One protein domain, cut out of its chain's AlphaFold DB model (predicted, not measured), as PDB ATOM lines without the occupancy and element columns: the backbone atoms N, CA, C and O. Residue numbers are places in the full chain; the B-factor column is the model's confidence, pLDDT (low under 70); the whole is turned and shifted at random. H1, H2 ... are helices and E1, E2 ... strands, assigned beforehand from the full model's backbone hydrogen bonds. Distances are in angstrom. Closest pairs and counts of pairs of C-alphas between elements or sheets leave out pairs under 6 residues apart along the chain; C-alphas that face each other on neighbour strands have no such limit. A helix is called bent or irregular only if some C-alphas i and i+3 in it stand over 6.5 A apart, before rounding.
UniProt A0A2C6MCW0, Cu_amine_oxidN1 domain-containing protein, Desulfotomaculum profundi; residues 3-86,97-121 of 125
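Overview. This is residues 3 to 86 and 97 to 121 of the 125 residues of the protein "Cu_amine_oxidN1 domain-containing protein" of Desulfotomaculum profundi (UniProt A0A2C6MCW0). Picture a twisted sheet of five strands, E1 to E5, with the short helix H1 between part of this sheet and a two-stranded hairpin, E8 and E9, while a second small hairpin, E6 and E7, lies apart from the other strands. Far from this body, beyond a cut, an arm of residues 97 to 121 stands free and ends in the lone helix H2; the turn of residues 73 to 78 sticks out too. The printed part has 109 residues with two named helices and nine named strands, in the order E1 E2 E3 E4 E5 E6 E7 H1 E8 E9 H2, and its class is mixed. The large sheet runs E1 E2 E3 E4 E5, antiparallel throughout. The whole is extended, with a radius of gyration of the C-alphas of 20.4 A and spans of 58 by 44 by 29 A.

Arrangement. Begin at E1, residues 3 to 5, an edge strand whose N 4 is 2.9 A from O 12 of its antiparallel neighbour E2, residues 11 to 17. E2 forms a hairpin with E3, residues 20 to 25; look for N 15 and O 22, within hydrogen-bond range at 2.9 A. E3 in turn forms a hairpin with E4, residues 30 to 35, where N 23 and O 32 are 2.8 A apart. The other edge strand is E5, residues 38 to 43, in a hairpin with E4: N 33 and O 40 are 2.8 A apart. These five strands are a meander, each the antiparallel neighbour of the one before. From edge to edge the strands' lines turn by 74 degrees. Next come E6, residues 49 to 51, and E7, residues 54 to 56, a hairpin with N 51 and O 54 at 2.9 A; E6 is apart from E5. H1, residues 59 to 65, is on the five-stranded sheet but only grazes it, with its residues 61 to 65; the closest C-alphas of H1 and E3 are those of Val 65 and Val 22, 7.0 A apart. Beyond it, E8, residues 68 to 73, comes closest to H1 at the C-alphas of Met 70 and Arg 60, 5.9 A apart. E8 and E9, residues 78 to 83, form a hairpin, antiparallel at 156 degrees, with N 71 and O 80 at 2.9 A. H2, residues 109 to 120, is not on the five-stranded sheet and is apart from H1. In H1 every O i to N i+4 pair is within hydrogen-bond range; in H2 3 of 8 are, beside 2 of 9 O i to N i+3 pairs.

Along the chain. Find C-alpha 3 at (-38.564, 2.610, 31.277), where E1 begins. E2, the longest strand by residues, then runs 20.2 A from C-alpha 11 to C-alpha 17, and E3, E4 and E5 measure 17.4 A, 16.7 A and 16.9 A. H1 starts at C-alpha 59, (-30.271, -12.921, 31.138), and is 10.4 A long. E8 is 15.8 A and E9 16.6 A long. H2 runs 17.9 A and ends at C-alpha 120, (-5.800, 17.521, 8.706); it is neither bent nor irregular, but only just: C-alphas 110 and 113 are 6.2 A apart.

Size, cuts and confidence. The two C-alphas farthest apart are those of Ser 76 and Ser 121, at 63.2 A. Without the stretches that stand free, the body spans 41 by 31 by 20 A. Residues 87 to 96 are not printed, and C-alphas 86 and 97 are 24.7 A apart across this cut. The links printed whole are tight; the link from E9 to H2 is across the cut. Mean pLDDT of the printed part is 74.1; residues 7 to 10, 85 to 86 and 97 to 121 of this model are under 70.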
ATOM      1  N   TRP A   3     -37.997   2.692  32.622       78.19
ATOM      2  CA  TRP A   3     -38.564   2.610  31.277       78.19
ATOM      3  C   TRP A   3     -38.579   4.000  30.632       78.19
ATOM      4  O   TRP A   3     -38.875   4.988  31.308       78.19
ATOM      5  N   VAL A   4     -38.264   4.076  29.340       79.62
ATOM      6  CA  VAL A   4     -38.379   5.289  28.521       79.62
ATOM      7  C   VAL A   4     -39.111   4.925  27.231       79.62
ATOM      8  O   VAL A   4     -38.592   4.153  26.431       79.62
ATOM      9  N   SER A   5     -40.311   5.473  27.033       70.75
ATOM     10  CA  SER A   5     -41.042   5.354  25.762       70.75
ATOM     11  C   SER A   5     -40.517   6.391  24.768       70.75
ATOM     12  O   SER A   5     -40.222   7.519  25.163       70.75
ATOM     13  N   ASP A   6     -40.394   6.016  23.494       70.25
ATOM     14  CA  ASP A   6     -40.018   6.928  22.404       70.25
ATOM     15  C   ASP A   6     -41.228   7.562  21.688       70.25
ATOM     16  O   ASP A   6     -41.065   8.219  20.663       70.25
ATOM     17  N   GLY A   7     -42.437   7.399  22.237       57.28
ATOM     18  CA  GLY A   7     -43.680   7.882  21.630       57.28
ATOM     19  C   GLY A   7     -44.303   6.927  20.603       57.28
ATOM     20  O   GLY A   7     -45.373   7.238  20.087       57.28
ATOM     21  N   GLY A   8     -43.687   5.767  20.330       64.88
ATOM     22  CA  GLY A   8     -44.259   4.668  19.540       64.88
ATOM     23  C   GLY A   8     -44.504   3.382  20.350       64.88
ATOM     24  O   GLY A   8     -44.541   3.392  21.580       64.88
ATOM     25  N   ASN A   9     -44.638   2.244  19.650       60.91
ATOM     26  CA  ASN A   9     -44.714   0.896  20.255       60.91
ATOM     27  C   ASN A   9     -43.357   0.382  20.768       60.91
ATOM     28  O   ASN A   9     -43.252  -0.756  21.228       60.91
ATOM     29  N   HIS A  10     -42.306   1.190  20.659       66.00
ATOM     30  CA  HIS A  10     -40.961   0.820  21.050       66.00
ATOM     31  C   HIS A  10     -40.563   1.597  22.306       66.00
ATOM     32  O   HIS A  10     -41.098   2.652  22.652       66.00
ATOM     33  N   GLY A  11     -39.625   1.040  23.055       79.88
ATOM     34  CA  GLY A  11     -39.093   1.741  24.204       79.88
ATOM     35  C   GLY A  11     -37.790   1.147  24.673       79.88
ATOM     36  O   GLY A  11     -37.302   0.129  24.169       79.88
ATOM     37  N   GLN A  12     -37.195   1.868  25.608       85.50
ATOM     38  CA  GLN A  12     -35.859   1.628  26.104       85.50
ATOM     39  C   GLN A  12     -35.926   1.276  27.581       85.50
ATOM     40  O   GLN A  12     -36.670   1.874  28.364       85.50
ATOM     41  N   ILE A  13     -35.115   0.301  27.964       87.50
ATOM     42  CA  ILE A  13     -35.001  -0.177  29.333       87.50
ATOM     43  C   ILE A  13     -33.612   0.170  29.817       87.50
ATOM     44  O   ILE A  13     -32.622  -0.270  29.241       87.50
ATOM     45  N   ILE A  14     -33.553   0.938  30.897       88.44
ATOM     46  CA  ILE A  14     -32.307   1.351  31.527       88.44
ATOM     47  C   ILE A  14     -32.188   0.629  32.869       88.44
ATOM     48  O   ILE A  14     -33.026   0.780  33.770       88.44
ATOM     49  N   LEU A  15     -31.127  -0.155  33.012       86.81
ATOM     50  CA  LEU A  15     -30.726  -0.788  34.261       86.81
ATOM     51  C   LEU A  15     -29.465  -0.092  34.767       86.81
ATOM     52  O   LEU A  15     -28.532   0.107  34.003       86.81
ATOM     53  N   VAL A  16     -29.430   0.277  36.044       87.56
ATOM     54  CA  VAL A  16     -28.273   0.934  36.668       87.56
ATOM     55  C   VAL A  16     -28.035   0.297  38.029       87.56
ATOM     56  O   VAL A  16     -28.989   0.069  38.777       87.56
ATOM     57  N   LYS A  17     -26.770   0.022  38.341       83.62
ATOM     58  CA  LYS A  17     -26.280  -0.440  39.640       83.62
ATOM     59  C   LYS A  17     -24.963   0.282  39.934       83.62
ATOM     60  O   LYS A  17     -23.937  -0.016  39.325       83.62
ATOM     61  N   GLY A  18     -24.989   1.229  40.872       86.44
ATOM     62  CA  GLY A  18     -23.837   2.094  41.143       86.44
ATOM     63  C   GLY A  18     -23.468   2.931  39.913       86.44
ATOM     64  O   GLY A  18     -24.333   3.586  39.340       86.44
ATOM     65  N   SER A  19     -22.201   2.880  39.499       82.25
ATOM     66  CA  SER A  19     -21.669   3.560  38.305       82.25
ATOM     67  C   SER A  19     -21.811   2.760  37.005       82.25
ATOM     68  O   SER A  19     -21.453   3.262  35.940       82.25
ATOM     69  N   ASN A  20     -22.313   1.525  37.075       86.69
ATOM     70  CA  ASN A  20     -22.500   0.669  35.910       86.69
ATOM     71  C   ASN A  20     -23.971   0.645  35.501       86.69
ATOM     72  O   ASN A  20     -24.872   0.632  36.344       86.69
ATOM     73  N   GLY A  21     -24.227   0.575  34.203       87.94
ATOM     74  CA  GLY A  21     -25.573   0.450  33.677       87.94
ATOM     75  C   GLY A  21     -25.617  -0.189  32.301       87.94
ATOM     76  O   GLY A  21     -24.596  -0.412  31.657       87.94
ATOM     77  N   VAL A  22     -26.828  -0.490  31.858       90.31
ATOM     78  CA  VAL A  22     -27.105  -0.998  30.521       90.31
ATOM     79  C   VAL A  22     -28.420  -0.442  30.003       90.31
ATOM     80  O   VAL A  22     -29.396  -0.324  30.749       90.31
ATOM     81  N   VAL A  23     -28.432  -0.103  28.718       90.12
ATOM     82  CA  VAL A  23     -29.604   0.338  27.971       90.12
ATOM     83  C   VAL A  23     -29.941  -0.709  26.922       90.12
ATOM     84  O   VAL A  23     -29.129  -1.019  26.053       90.12
ATOM     85  N   PHE A  24     -31.164  -1.216  26.989       89.00
ATOM     86  CA  PHE A  24     -31.733  -2.142  26.025       89.00
ATOM     87  C   PHE A  24     -32.820  -1.452  25.212       89.00
ATOM     88  O   PHE A  24     -33.645  -0.726  25.769       89.00
ATOM     89  N   ARG A  25     -32.854  -1.725  23.908       88.38
ATOM     90  CA  ARG A  25     -33.960  -1.347  23.025       88.38
ATOM     91  C   ARG A  25     -34.808  -2.575  22.727       88.38
ATOM     92  O   ARG A  25     -34.262  -3.630  22.415       88.38
ATOM     93  N   LEU A  26     -36.129  -2.429  22.825       87.81
ATOM     94  CA  LEU A  26     -37.049  -3.490  22.419       87.81
ATOM     95  C   LEU A  26     -36.849  -3.864  20.950       87.81
ATOM     96  O   LEU A  26     -36.601  -2.994  20.116       87.81
ATOM     97  N   ASP A  27     -36.938  -5.164  20.667       86.06
ATOM     98  CA  ASP A  27     -36.886  -5.753  19.323       86.06
ATOM     99  C   ASP A  27     -35.601  -5.437  18.533       86.06
ATOM    100  O   ASP A  27     -35.524  -5.612  17.315       86.06
ATOM    101  N   ARG A  28     -34.543  -5.003  19.230       87.12
ATOM    102  CA  ARG A  28     -33.210  -4.764  18.671       87.12
ATOM    103  C   ARG A  28     -32.198  -5.683  19.333       87.12
ATOM    104  O   ARG A  28     -32.290  -5.960  20.519       87.12
ATOM    105  N   LYS A  29     -31.200  -6.110  18.560       90.19
ATOM    106  CA  LYS A  29     -30.045  -6.895  19.028       90.19
ATOM    107  C   LYS A  29     -28.845  -6.026  19.411       90.19
ATOM    108  O   LYS A  29     -27.745  -6.527  19.584       90.19
ATOM    109  N   GLU A  30     -29.065  -4.729  19.566       88.81
ATOM    110  CA  GLU A  30     -28.059  -3.770  20.003       88.81
ATOM    111  C   GLU A  30     -28.382  -3.298  21.422       88.81
ATOM    112  O   GLU A  30     -29.548  -3.056  21.758       88.81
ATOM    113  N   TYR A  31     -27.353  -3.151  22.250       88.81
ATOM    114  CA  TYR A  31     -27.467  -2.629  23.606       88.81
ATOM    115  C   TYR A  31     -26.273  -1.733  23.946       88.81
ATOM    116  O   TYR A  31     -25.199  -1.846  23.359       88.81
ATOM    117  N   THR A  32     -26.461  -0.815  24.892       87.00
ATOM    118  CA  THR A  32     -25.416   0.125  25.319       87.00
ATOM    119  C   THR A  32     -25.003  -0.166  26.749       87.00
ATOM    120  O   THR A  32     -25.842  -0.179  27.644       87.00
ATOM    121  N   ILE A  33     -23.709  -0.352  26.977       88.81
ATOM    122  CA  ILE A  33     -23.114  -0.555  28.297       88.81
ATOM    123  C   ILE A  33     -22.607   0.792  28.798       88.81
ATOM    124  O   ILE A  33     -21.886   1.483  28.084       88.81
ATOM    125  N   ILE A  34     -22.957   1.148  30.030       84.69
ATOM    126  CA  ILE A  34     -22.492   2.349  30.723       84.69
ATOM    127  C   ILE A  34     -21.522   1.905  31.818       84.69
ATOM    128  O   ILE A  34     -21.890   1.109  32.682       84.69
ATOM    129  N   ARG A  35     -20.287   2.411  31.789       85.50
ATOM    130  CA  ARG A  35     -19.281   2.208  32.842       85.50
ATOM    131  C   ARG A  35     -18.703   3.556  33.250       85.50
ATOM    132  O   ARG A  35     -17.887   4.132  32.529       85.50
ATOM    133  N   GLY A  36     -19.134   4.070  34.401       84.31
ATOM    134  CA  GLY A  36     -18.794   5.426  34.829       84.31
ATOM    135  C   GLY A  36     -19.269   6.448  33.797       84.31
ATOM    136  O   GLY A  36     -20.463   6.538  33.524       84.31
ATOM    137  N   ASN A  37     -18.327   7.173  33.192       82.94
ATOM    138  CA  ASN A  37     -18.616   8.213  32.197       82.94
ATOM    139  C   ASN A  37     -18.527   7.713  30.745       82.94
ATOM    140  O   ASN A  37     -18.706   8.500  29.819       82.94
ATOM    141  N   ASN A  38     -18.238   6.425  30.537       83.19
ATOM    142  CA  ASN A  38     -18.109   5.833  29.209       83.19
ATOM    143  C   ASN A  38     -19.368   5.055  28.832       83.19
ATOM    144  O   ASN A  38     -19.925   4.321  29.653       83.19
ATOM    145  N   ALA A  39     -19.767   5.178  27.568       85.31
ATOM    146  CA  ALA A  39     -20.824   4.385  26.961       85.31
ATOM    147  C   ALA A  39     -20.277   3.650  25.734       85.31
ATOM    148  O   ALA A  39     -19.587   4.240  24.903       85.31
ATOM    149  N   THR A  40     -20.590   2.364  25.609       87.25
ATOM    150  CA  THR A  40     -20.145   1.529  24.486       87.25
ATOM    151  C   THR A  40     -21.325   0.739  23.941       87.25
ATOM    152  O   THR A  40     -22.073   0.143  24.717       87.25
ATOM    153  N   SER A  41     -21.504   0.745  22.619       85.56
ATOM    154  CA  SER A  41     -22.511  -0.089  21.957       85.56
ATOM    155  C   SER A  41     -21.959  -1.485  21.689       85.56
ATOM    156  O   SER A  41     -20.790  -1.638  21.333       85.56
ATOM    157  N   ALA A  42     -22.798  -2.499  21.866       87.00
ATOM    158  CA  ALA A  42     -22.477  -3.894  21.622       87.00
ATOM    159  C   ALA A  42     -23.678  -4.632  21.011       87.00
ATOM    160  O   ALA A  42     -24.825  -4.183  21.091       87.00
ATOM    161  N   GLN A  43     -23.404  -5.783  20.397       89.38
ATOM    162  CA  GLN A  43     -24.418  -6.661  19.813       89.38
ATOM    163  C   GLN A  43     -24.700  -7.858  20.728       89.38
ATOM    164  O   GLN A  43     -23.817  -8.331  21.443       89.38
ATOM    165  N   MET A  44     -25.931  -8.357  20.683       85.38
ATOM    166  CA  MET A  44     -26.396  -9.543  21.406       85.38
ATOM    167  C   MET A  44     -27.116 -10.521  20.474       85.38
ATOM    168  O   MET A  44     -27.556 -10.170  19.381       85.38
ATOM    169  N   ASP A  45     -27.234 -11.775  20.897       86.88
ATOM    170  CA  ASP A  45     -27.826 -12.854  20.103       86.88
ATOM    171  C   ASP A  45     -29.367 -12.801  20.070       86.88
ATOM    172  O   ASP A  45     -29.981 -13.108  19.039       86.88
ATOM    173  N   VAL A  46     -29.990 -12.347  21.157       88.50
ATOM    174  CA  VAL A  46     -31.442 -12.309  21.365       88.50
ATOM    175  C   VAL A  46     -31.888 -10.893  21.717       88.50
ATOM    176  O   VAL A  46     -31.298 -10.233  22.566       88.50
ATOM    177  N   ALA A  47     -32.955 -10.424  21.068       89.75
ATOM    178  CA  ALA A  47     -33.539  -9.121  21.361       89.75
ATOM    179  C   ALA A  47     -34.447  -9.177  22.612       89.75
ATOM    180  O   ALA A  47     -35.158 -10.167  22.805       89.75
ATOM    181  N   PRO A  48     -34.472  -8.119  23.441       89.44
ATOM    182  CA  PRO A  48     -35.492  -7.879  24.447       89.44
ATOM    183  C   PRO A  48     -36.876  -7.854  23.818       89.44
ATOM    184  O   PRO A  48     -37.072  -7.212  22.786       89.44
ATOM    185  N   VAL A  49     -37.838  -8.495  24.473       89.94
ATOM    186  CA  VAL A  49     -39.218  -8.561  23.985       89.94
ATOM    187  C   VAL A  49     -40.202  -8.127  25.057       89.94
ATOM    188  O   VAL A  49     -40.015  -8.394  26.246       89.94
ATOM    189  N   SER A  50     -41.277  -7.485  24.619       86.62
ATOM    190  CA  SER A  50     -42.454  -7.225  25.442       86.62
ATOM    191  C   SER A  50     -43.523  -8.267  25.122       86.62
ATOM    192  O   SER A  50     -43.902  -8.428  23.963       86.62
ATOM    193  N   ARG A  51     -43.995  -9.006  26.126       85.56
ATOM    194  CA  ARG A  51     -45.086  -9.986  25.992       85.56
ATOM    195  C   ARG A  51     -45.970  -9.912  27.221       85.56
ATOM    196  O   ARG A  51     -45.449  -9.873  28.329       85.56
ATOM    197  N   GLU A  52     -47.287  -9.882  27.030       87.62
ATOM    198  CA  GLU A  52     -48.261  -9.876  28.136       87.62
ATOM    199  C   GLU A  52     -47.961  -8.804  29.202       87.62
ATOM    200  O   GLU A  52     -47.956  -9.068  30.403       87.62
ATOM    201  N   ASN A  53     -47.651  -7.576  28.764       83.31
ATOM    202  CA  ASN A  53     -47.280  -6.465  29.652       83.31
ATOM    203  C   ASN A  53     -46.012  -6.697  30.503       83.31
ATOM    204  O   ASN A  53     -45.753  -5.954  31.452       83.31
ATOM    205  N   ARG A  54     -45.198  -7.703  30.168       84.31
ATOM    206  CA  ARG A  54     -43.924  -8.014  30.818       84.31
ATOM    207  C   ARG A  54     -42.773  -7.850  29.842       84.31
ATOM    208  O   ARG A  54     -42.851  -8.217  28.673       84.31
ATOM    209  N   LEU A  55     -41.679  -7.313  30.363       86.06
ATOM    210  CA  LEU A  55     -40.438  -7.134  29.627       86.06
ATOM    211  C   LEU A  55     -39.508  -8.305  29.928       86.06
ATOM    212  O   LEU A  55     -39.168  -8.552  31.085       86.06
ATOM    213  N   TYR A  56     -39.090  -9.005  28.879       88.12
ATOM    214  CA  TYR A  56     -38.170 -10.128  28.957       88.12
ATOM    215  C   TYR A  56     -36.818  -9.693  28.414       88.12
ATOM    216  O   TYR A  56     -36.704  -9.257  27.266       88.12
ATOM    217  N   LEU A  57     -35.797  -9.799  29.261       90.44
ATOM    218  CA  LEU A  57     -34.434  -9.407  28.938       90.44
ATOM    219  C   LEU A  57     -33.537 -10.638  28.767       90.44
ATOM    220  O   LEU A  57     -33.689 -11.609  29.516       90.44
ATOM    221  N   PRO A  58     -32.560 -10.590  27.850       88.62
ATOM    222  CA  PRO A  58     -31.515 -11.602  27.746       88.62
ATOM    223  C   PRO A  58     -30.683 -11.695  29.038       88.62
ATOM    224  O   PRO A  58     -29.878 -10.813  29.342       88.62
ATOM    225  N   ALA A  59     -30.864 -12.774  29.805       87.06
ATOM    226  CA  ALA A  59     -30.271 -12.921  31.138       87.06
ATOM    227  C   ALA A  59     -28.734 -12.809  31.146       87.06
ATOM    228  O   ALA A  59     -28.182 -12.126  32.009       87.06
ATOM    229  N   ARG A  60     -28.057 -13.410  30.152       87.31
ATOM    230  CA  ARG A  60     -26.590 -13.385  30.003       87.31
ATOM    231  C   ARG A  60     -26.042 -11.958  29.992       87.31
ATOM    232  O   ARG A  60     -25.208 -11.605  30.817       87.31
ATOM    233  N   TYR A  61     -26.569 -11.126  29.100       88.50
ATOM    234  CA  TYR A  61     -26.081  -9.764  28.880       88.50
ATOM    235  C   TYR A  61     -26.365  -8.846  30.068       88.50
ATOM    236  O   TYR A  61     -25.569  -7.965  30.382       88.50
ATOM    237  N   VAL A  62     -27.480  -9.068  30.770       88.88
ATOM    238  CA  VAL A  62     -27.755  -8.370  32.031       88.88
ATOM    239  C   VAL A  62     -26.719  -8.760  33.090       88.88
ATOM    240  O   VAL A  62     -26.163  -7.883  33.747       88.88
ATOM    241  N   ALA A  63     -26.442 -10.056  33.255       86.19
ATOM    242  CA  ALA A  63     -25.508 -10.564  34.259       86.19
ATOM    243  C   ALA A  63     -24.071 -10.057  34.032       86.19
ATOM    244  O   ALA A  63     -23.457  -9.519  34.958       86.19
ATOM    245  N   GLU A  64     -23.573 -10.148  32.799       85.12
ATOM    246  CA  GLU A  64     -22.202  -9.773  32.427       85.12
ATOM    247  C   GLU A  64     -21.902  -8.292  32.669       85.12
ATOM    248  O   GLU A  64     -20.845  -7.948  33.204       85.12
ATOM    249  N   VAL A  65     -22.851  -7.400  32.364       85.88
ATOM    250  CA  VAL A  65     -22.689  -5.959  32.631       85.88
ATOM    251  C   VAL A  65     -22.493  -5.682  34.120       85.88
ATOM    252  O   VAL A  65     -21.730  -4.790  34.495       85.88
ATOM    253  N   PHE A  66     -23.159  -6.449  34.981       86.44
ATOM    254  CA  PHE A  66     -23.077  -6.277  36.429       86.44
ATOM    255  C   PHE A  66     -21.981  -7.120  37.089       86.44
ATOM    256  O   PHE A  66     -21.942  -7.188  38.319       86.44
ATOM    257  N   GLY A  67     -21.071  -7.698  36.298       84.75
ATOM    258  CA  GLY A  67     -19.898  -8.419  36.791       84.75
ATOM    259  C   GLY A  67     -20.181  -9.858  37.213       84.75
ATOM    260  O   GLY A  67     -19.431 -10.412  38.016       84.75
ATOM    261  N   TYR A  68     -21.252 -10.460  36.703       85.38
ATOM    262  CA  TYR A  68     -21.550 -11.874  36.892       85.38
ATOM    263  C   TYR A  68     -21.255 -12.649  35.615       85.38
ATOM    264  O   TYR A  68     -21.431 -12.141  34.513       85.38
ATOM    265  N   GLN A  69     -20.845 -13.898  35.770       83.75
ATOM    266  CA  GLN A  69     -20.749 -14.848  34.673       83.75
ATOM    267  C   GLN A  69     -21.956 -15.781  34.710       83.75
ATOM    268  O   GLN A  69     -22.497 -16.072  35.779       83.75
ATOM    269  N   MET A  70     -22.388 -16.219  33.528       81.56
ATOM    270  CA  MET A  70     -23.515 -17.131  33.368       81.56
ATOM    271  C   MET A  70     -23.050 -18.393  32.650       81.56
ATOM    272  O   MET A  70     -22.587 -18.326  31.512       81.56
ATOM    273  N   ASN A  71     -23.245 -19.541  33.291       81.69
ATOM    274  CA  ASN A  71     -23.064 -20.848  32.680       81.69
ATOM    275  C   ASN A  71     -24.411 -21.571  32.595       81.69
ATOM    276  O   ASN A  71     -25.239 -21.463  33.502       81.69
ATOM    277  N   PHE A  72     -24.633 -22.313  31.514       77.56
ATOM    278  CA  PHE A  72     -25.779 -23.209  31.407       77.56
ATOM    279  C   PHE A  72     -25.291 -24.643  31.568       77.56
ATOM    280  O   PHE A  72     -24.540 -25.142  30.733       77.56
ATOM    281  N   ASP A  73     -25.709 -25.289  32.651       80.25
ATOM    282  CA  ASP A  73     -25.433 -26.699  32.882       80.25
ATOM    283  C   ASP A  73     -26.509 -27.541  32.191       80.25
ATOM    284  O   ASP A  73     -27.656 -27.629  32.638       80.25
ATOM    285  N   THR A  74     -26.124 -28.156  31.077       82.00
ATOM    286  CA  THR A  74     -27.003 -29.003  30.268       82.00
ATOM    287  C   THR A  74     -27.379 -30.303  30.973       82.00
ATOM    288  O   THR A  74     -28.433 -30.859  30.674       82.00
ATOM    289  N   ALA A  75     -26.567 -30.785  31.920       83.75
ATOM    290  CA  ALA A  75     -26.849 -32.020  32.642       83.75
ATOM    291  C   ALA A  75     -27.991 -31.833  33.650       83.75
ATOM    292  O   ALA A  75     -28.826 -32.721  33.814       83.75
ATOM    293  N   SER A  76     -28.050 -30.668  34.297       86.81
ATOM    294  CA  SER A  76     -29.081 -30.337  35.286       86.81
ATOM    295  C   SER A  76     -30.195 -29.427  34.755       86.81
ATOM    296  O   SER A  76     -31.149 -29.149  35.481       86.81
ATOM    297  N   ASN A  77     -30.110 -28.980  33.494       84.88
ATOM    298  CA  ASN A  77     -30.979 -27.949  32.908       84.88
ATOM    299  C   ASN A  77     -31.057 -26.681  33.779       84.88
ATOM    300  O   ASN A  77     -32.115 -26.061  33.909       84.88
ATOM    301  N   ALA A  78     -29.932 -26.302  34.388       79.62
ATOM    302  CA  ALA A  78     -29.858 -25.200  35.333       79.62
ATOM    303  C   ALA A  78     -28.981 -24.058  34.811       79.62
ATOM    304  O   ALA A  78     -27.921 -24.261  34.217       79.62
ATOM    305  N   VAL A  79     -29.411 -22.828  35.090       82.38
ATOM    306  CA  VAL A  79     -28.602 -21.626  34.870       82.38
ATOM    307  C   VAL A  79     -27.816 -21.341  36.143       82.38
ATOM    308  O   VAL A  79     -28.400 -21.112  37.202       82.38
ATOM    309  N   GLN A  80     -26.493 -21.326  36.036       82.38
ATOM    310  CA  GLN A  80     -25.589 -20.981  37.125       82.38
ATOM    311  C   GLN A  80     -25.083 -19.555  36.925       82.38
ATOM    312  O   GLN A  80     -24.560 -19.215  35.863       82.38
ATOM    313  N   ILE A  81     -25.245 -18.722  37.952       84.25
ATOM    314  CA  ILE A  81     -24.787 -17.330  37.963       84.25
ATOM    315  C   ILE A  81     -23.854 -17.158  39.152       84.25
ATOM    316  O   ILE A  81     -24.238 -17.427  40.290       84.25
ATOM    317  N   TYR A  82     -22.642 -16.686  38.896       82.81
ATOM    318  CA  TYR A  82     -21.631 -16.481  39.926       82.81
ATOM    319  C   TYR A  82     -20.877 -15.169  39.678       82.81
ATOM    320  O   TYR A  82     -20.793 -14.712  38.534       82.81
ATOM    321  N   PRO A  83     -20.377 -14.501  40.732       83.81
ATOM    322  CA  PRO A  83     -19.537 -13.321  40.567       83.81
ATOM    323  C   PRO A  83     -18.321 -13.656  39.701       83.81
ATOM    324  O   PRO A  83     -17.683 -14.687  39.908       83.81
ATOM    325  N   SER A  84     -17.976 -12.784  38.755       74.50
ATOM    326  CA  SER A  84     -16.735 -12.920  37.993       74.50
ATOM    327  C   SER A  84     -15.560 -12.673  38.940       74.50
ATOM    328  O   SER A  84     -15.268 -11.525  39.273       74.50
ATOM    329  N   THR A  85     -14.896 -13.730  39.418       55.50
ATOM    330  CA  THR A  85     -13.778 -13.616  40.376       55.50
ATOM    331  C   THR A  85     -12.481 -13.099  39.755       55.50
ATOM    332  O   THR A  85     -11.523 -12.881  40.484       55.50
ATOM    333  N   ASN A  86     -12.457 -12.815  38.450       44.53
ATOM    334  CA  ASN A  86     -11.332 -12.179  37.772       44.53
ATOM    335  C   ASN A  86     -11.816 -10.937  37.009       44.53
ATOM    336  O   ASN A  86     -12.611 -11.043  36.075       44.53
ATOM    337  N   LYS A  97     -12.948 -17.694  14.935       39.72
ATOM    338  CA  LYS A  97     -12.144 -17.572  13.718       39.72
ATOM    339  C   LYS A  97     -12.730 -16.503  12.777       39.72
ATOM    340  O   LYS A  97     -13.502 -16.809  11.872       39.72
ATOM    341  N   ALA A  98     -12.363 -15.244  13.005       46.88
ATOM    342  CA  ALA A  98     -12.310 -14.204  11.991       46.88
ATOM    343  C   ALA A  98     -11.249 -14.630  10.959       46.88
ATOM    344  O   ALA A  98     -10.309 -15.334  11.338       46.88
ATOM    345  N   PRO A  99     -11.379 -14.287   9.664       36.12
ATOM    346  CA  PRO A  99     -10.323 -14.583   8.702       36.12
ATOM    347  C   PRO A  99      -9.011 -14.032   9.261       36.12
ATOM    348  O   PRO A  99      -8.949 -12.862   9.631       36.12
ATOM    349  N   GLU A 100      -8.024 -14.914   9.400       46.72
ATOM    350  CA  GLU A 100      -6.719 -14.641   9.991       46.72
ATOM    351  C   GLU A 100      -6.177 -13.304   9.470       46.72
ATOM    352  O   GLU A 100      -5.806 -13.172   8.301       46.72
ATOM    353  N   MET A 101      -6.199 -12.275  10.321       35.09
ATOM    354  CA  MET A 101      -5.587 -10.995  10.004       35.09
ATOM    355  C   MET A 101      -4.076 -11.208  10.003       35.09
ATOM    356  O   MET A 101      -3.439 -11.217  11.057       35.09
ATOM    357  N   VAL A 102      -3.501 -11.376   8.811       46.22
ATOM    358  CA  VAL A 102      -2.058 -11.268   8.581       46.22
ATOM    359  C   VAL A 102      -1.591  -9.973   9.241       46.22
ATOM    360  O   VAL A 102      -2.060  -8.890   8.882       46.22
ATOM    361  N   LYS A 103      -0.711 -10.087  10.247       46.84
ATOM    362  CA  LYS A 103      -0.132  -8.929  10.940       46.84
ATOM    363  C   LYS A 103       0.412  -7.973   9.873       46.84
ATOM    364  O   LYS A 103       1.219  -8.428   9.059       46.84
ATOM    365  N   PRO A 104      -0.017  -6.698   9.827       43.59
ATOM    366  CA  PRO A 104       0.534  -5.772   8.857       43.59
ATOM    367  C   PRO A 104       2.034  -5.670   9.115       43.59
ATOM    368  O   PRO A 104       2.460  -5.464  10.255       43.59
ATOM    369  N   ASP A 105       2.814  -5.886   8.059       48.25
ATOM    370  CA  ASP A 105       4.262  -5.744   8.091       48.25
ATOM    371  C   ASP A 105       4.602  -4.377   8.720       48.25
ATOM    372  O   ASP A 105       4.081  -3.352   8.256       48.25
ATOM    373  N   PRO A 106       5.422  -4.326   9.791       46.25
ATOM    374  CA  PRO A 106       5.805  -3.077  10.449       46.25
ATOM    375  C   PRO A 106       6.448  -2.053   9.499       46.25
ATOM    376  O   PRO A 106       6.538  -0.875   9.845       46.25
ATOM    377  N   SER A 107       6.837  -2.457   8.287       49.62
ATOM    378  CA  SER A 107       7.279  -1.557   7.221       49.62
ATOM    379  C   SER A 107       6.181  -0.618   6.679       49.62
ATOM    380  O   SER A 107       6.508   0.449   6.157       49.62
ATOM    381  N   LEU A 108       4.888  -0.933   6.846       48.47
ATOM    382  CA  LEU A 108       3.773  -0.164   6.262       48.47
ATOM    383  C   LEU A 108       3.220   0.955   7.164       48.47
ATOM    384  O   LEU A 108       2.528   1.854   6.683       48.47
ATOM    385  N   VAL A 109       3.538   0.951   8.461       47.84
ATOM    386  CA  VAL A 109       2.962   1.905   9.435       47.84
ATOM    387  C   VAL A 109       3.594   3.301   9.320       47.84
ATOM    388  O   VAL A 109       2.949   4.312   9.594       47.84
ATOM    389  N   ASN A 110       4.825   3.380   8.806       40.66
ATOM    390  CA  ASN A 110       5.559   4.640   8.663       40.66
ATOM    391  C   ASN A 110       5.175   5.444   7.406       40.66
ATOM    392  O   ASN A 110       5.532   6.615   7.300       40.66
ATOM    393  N   GLY A 111       4.430   4.846   6.465       49.50
ATOM    394  CA  GLY A 111       3.981   5.515   5.237       49.50
ATOM    395  C   GLY A 111       2.611   6.190   5.352       49.50
ATOM    396  O   GLY A 111       2.398   7.250   4.769       49.50
ATOM    397  N   LEU A 112       1.686   5.616   6.130       40.47
ATOM    398  CA  LEU A 112       0.290   6.071   6.173       40.47
ATOM    399  C   LEU A 112       0.069   7.261   7.126       40.47
ATOM    400  O   LEU A 112      -0.772   8.120   6.864       40.47
ATOM    401  N   LEU A 113       0.854   7.362   8.204       32.59
ATOM    402  CA  LEU A 113       0.738   8.468   9.164       32.59
ATOM    403  C   LEU A 113       1.178   9.816   8.572       32.59
ATOM    404  O   LEU A 113       0.653  10.853   8.968       32.59
ATOM    405  N   SER A 114       2.079   9.811   7.583       42.94
ATOM    406  CA  SER A 114       2.554  11.042   6.937       42.94
ATOM    407  C   SER A 114       1.486  11.673   6.029       42.94
ATOM    408  O   SER A 114       1.356  12.893   5.969       42.94
ATOM    409  N   THR A 115       0.649  10.857   5.379       40.78
ATOM    410  CA  THR A 115      -0.396  11.343   4.460       40.78
ATOM    411  C   THR A 115      -1.674  11.764   5.188       40.78
ATOM    412  O   THR A 115      -2.311  12.741   4.797       40.78
ATOM    413  N   VAL A 116      -2.036  11.076   6.278       39.72
ATOM    414  CA  VAL A 116      -3.225  11.415   7.082       39.72
ATOM    415  C   VAL A 116      -3.019  12.718   7.868       39.72
ATOM    416  O   VAL A 116      -3.959  13.500   8.007       39.72
ATOM    417  N   LEU A 117      -1.786  13.012   8.307       36.59
ATOM    418  CA  LEU A 117      -1.458  14.268   8.994       36.59
ATOM    419  C   LEU A 117      -1.478  15.488   8.047       36.59
ATOM    420  O   LEU A 117      -1.852  16.580   8.466       36.59
ATOM    421  N   LEU A 118      -1.151  15.305   6.759       46.22
ATOM    422  CA  LEU A 118      -1.204  16.369   5.743       46.22
ATOM    423  C   LEU A 118      -2.638  16.808   5.401       46.22
ATOM    424  O   LEU A 118      -2.871  17.988   5.145       46.22
ATOM    425  N   LEU A 119      -3.608  15.889   5.441       40.47
ATOM    426  CA  LEU A 119      -5.016  16.203   5.161       40.47
ATOM    427  C   LEU A 119      -5.697  16.973   6.305       40.47
ATOM    428  O   LEU A 119      -6.592  17.776   6.048       40.47
ATOM    429  N   TYR A 120      -5.243  16.802   7.551       42.22
ATOM    430  CA  TYR A 120      -5.800  17.521   8.706       42.22
ATOM    431  C   TYR A 120      -5.356  18.992   8.810       42.22
ATOM    432  O   TYR A 120      -5.997  19.762   9.522       42.22
ATOM    433  N   SER A 121      -4.325  19.413   8.066       49.22
ATOM    434  CA  SER A 121      -3.869  20.815   8.040       49.22
ATOM    435  C   SER A 121      -4.729  21.744   7.169       49.22
ATOM    436  O   SER A 121      -4.584  22.957   7.257       49.22
TER     437      SER A 121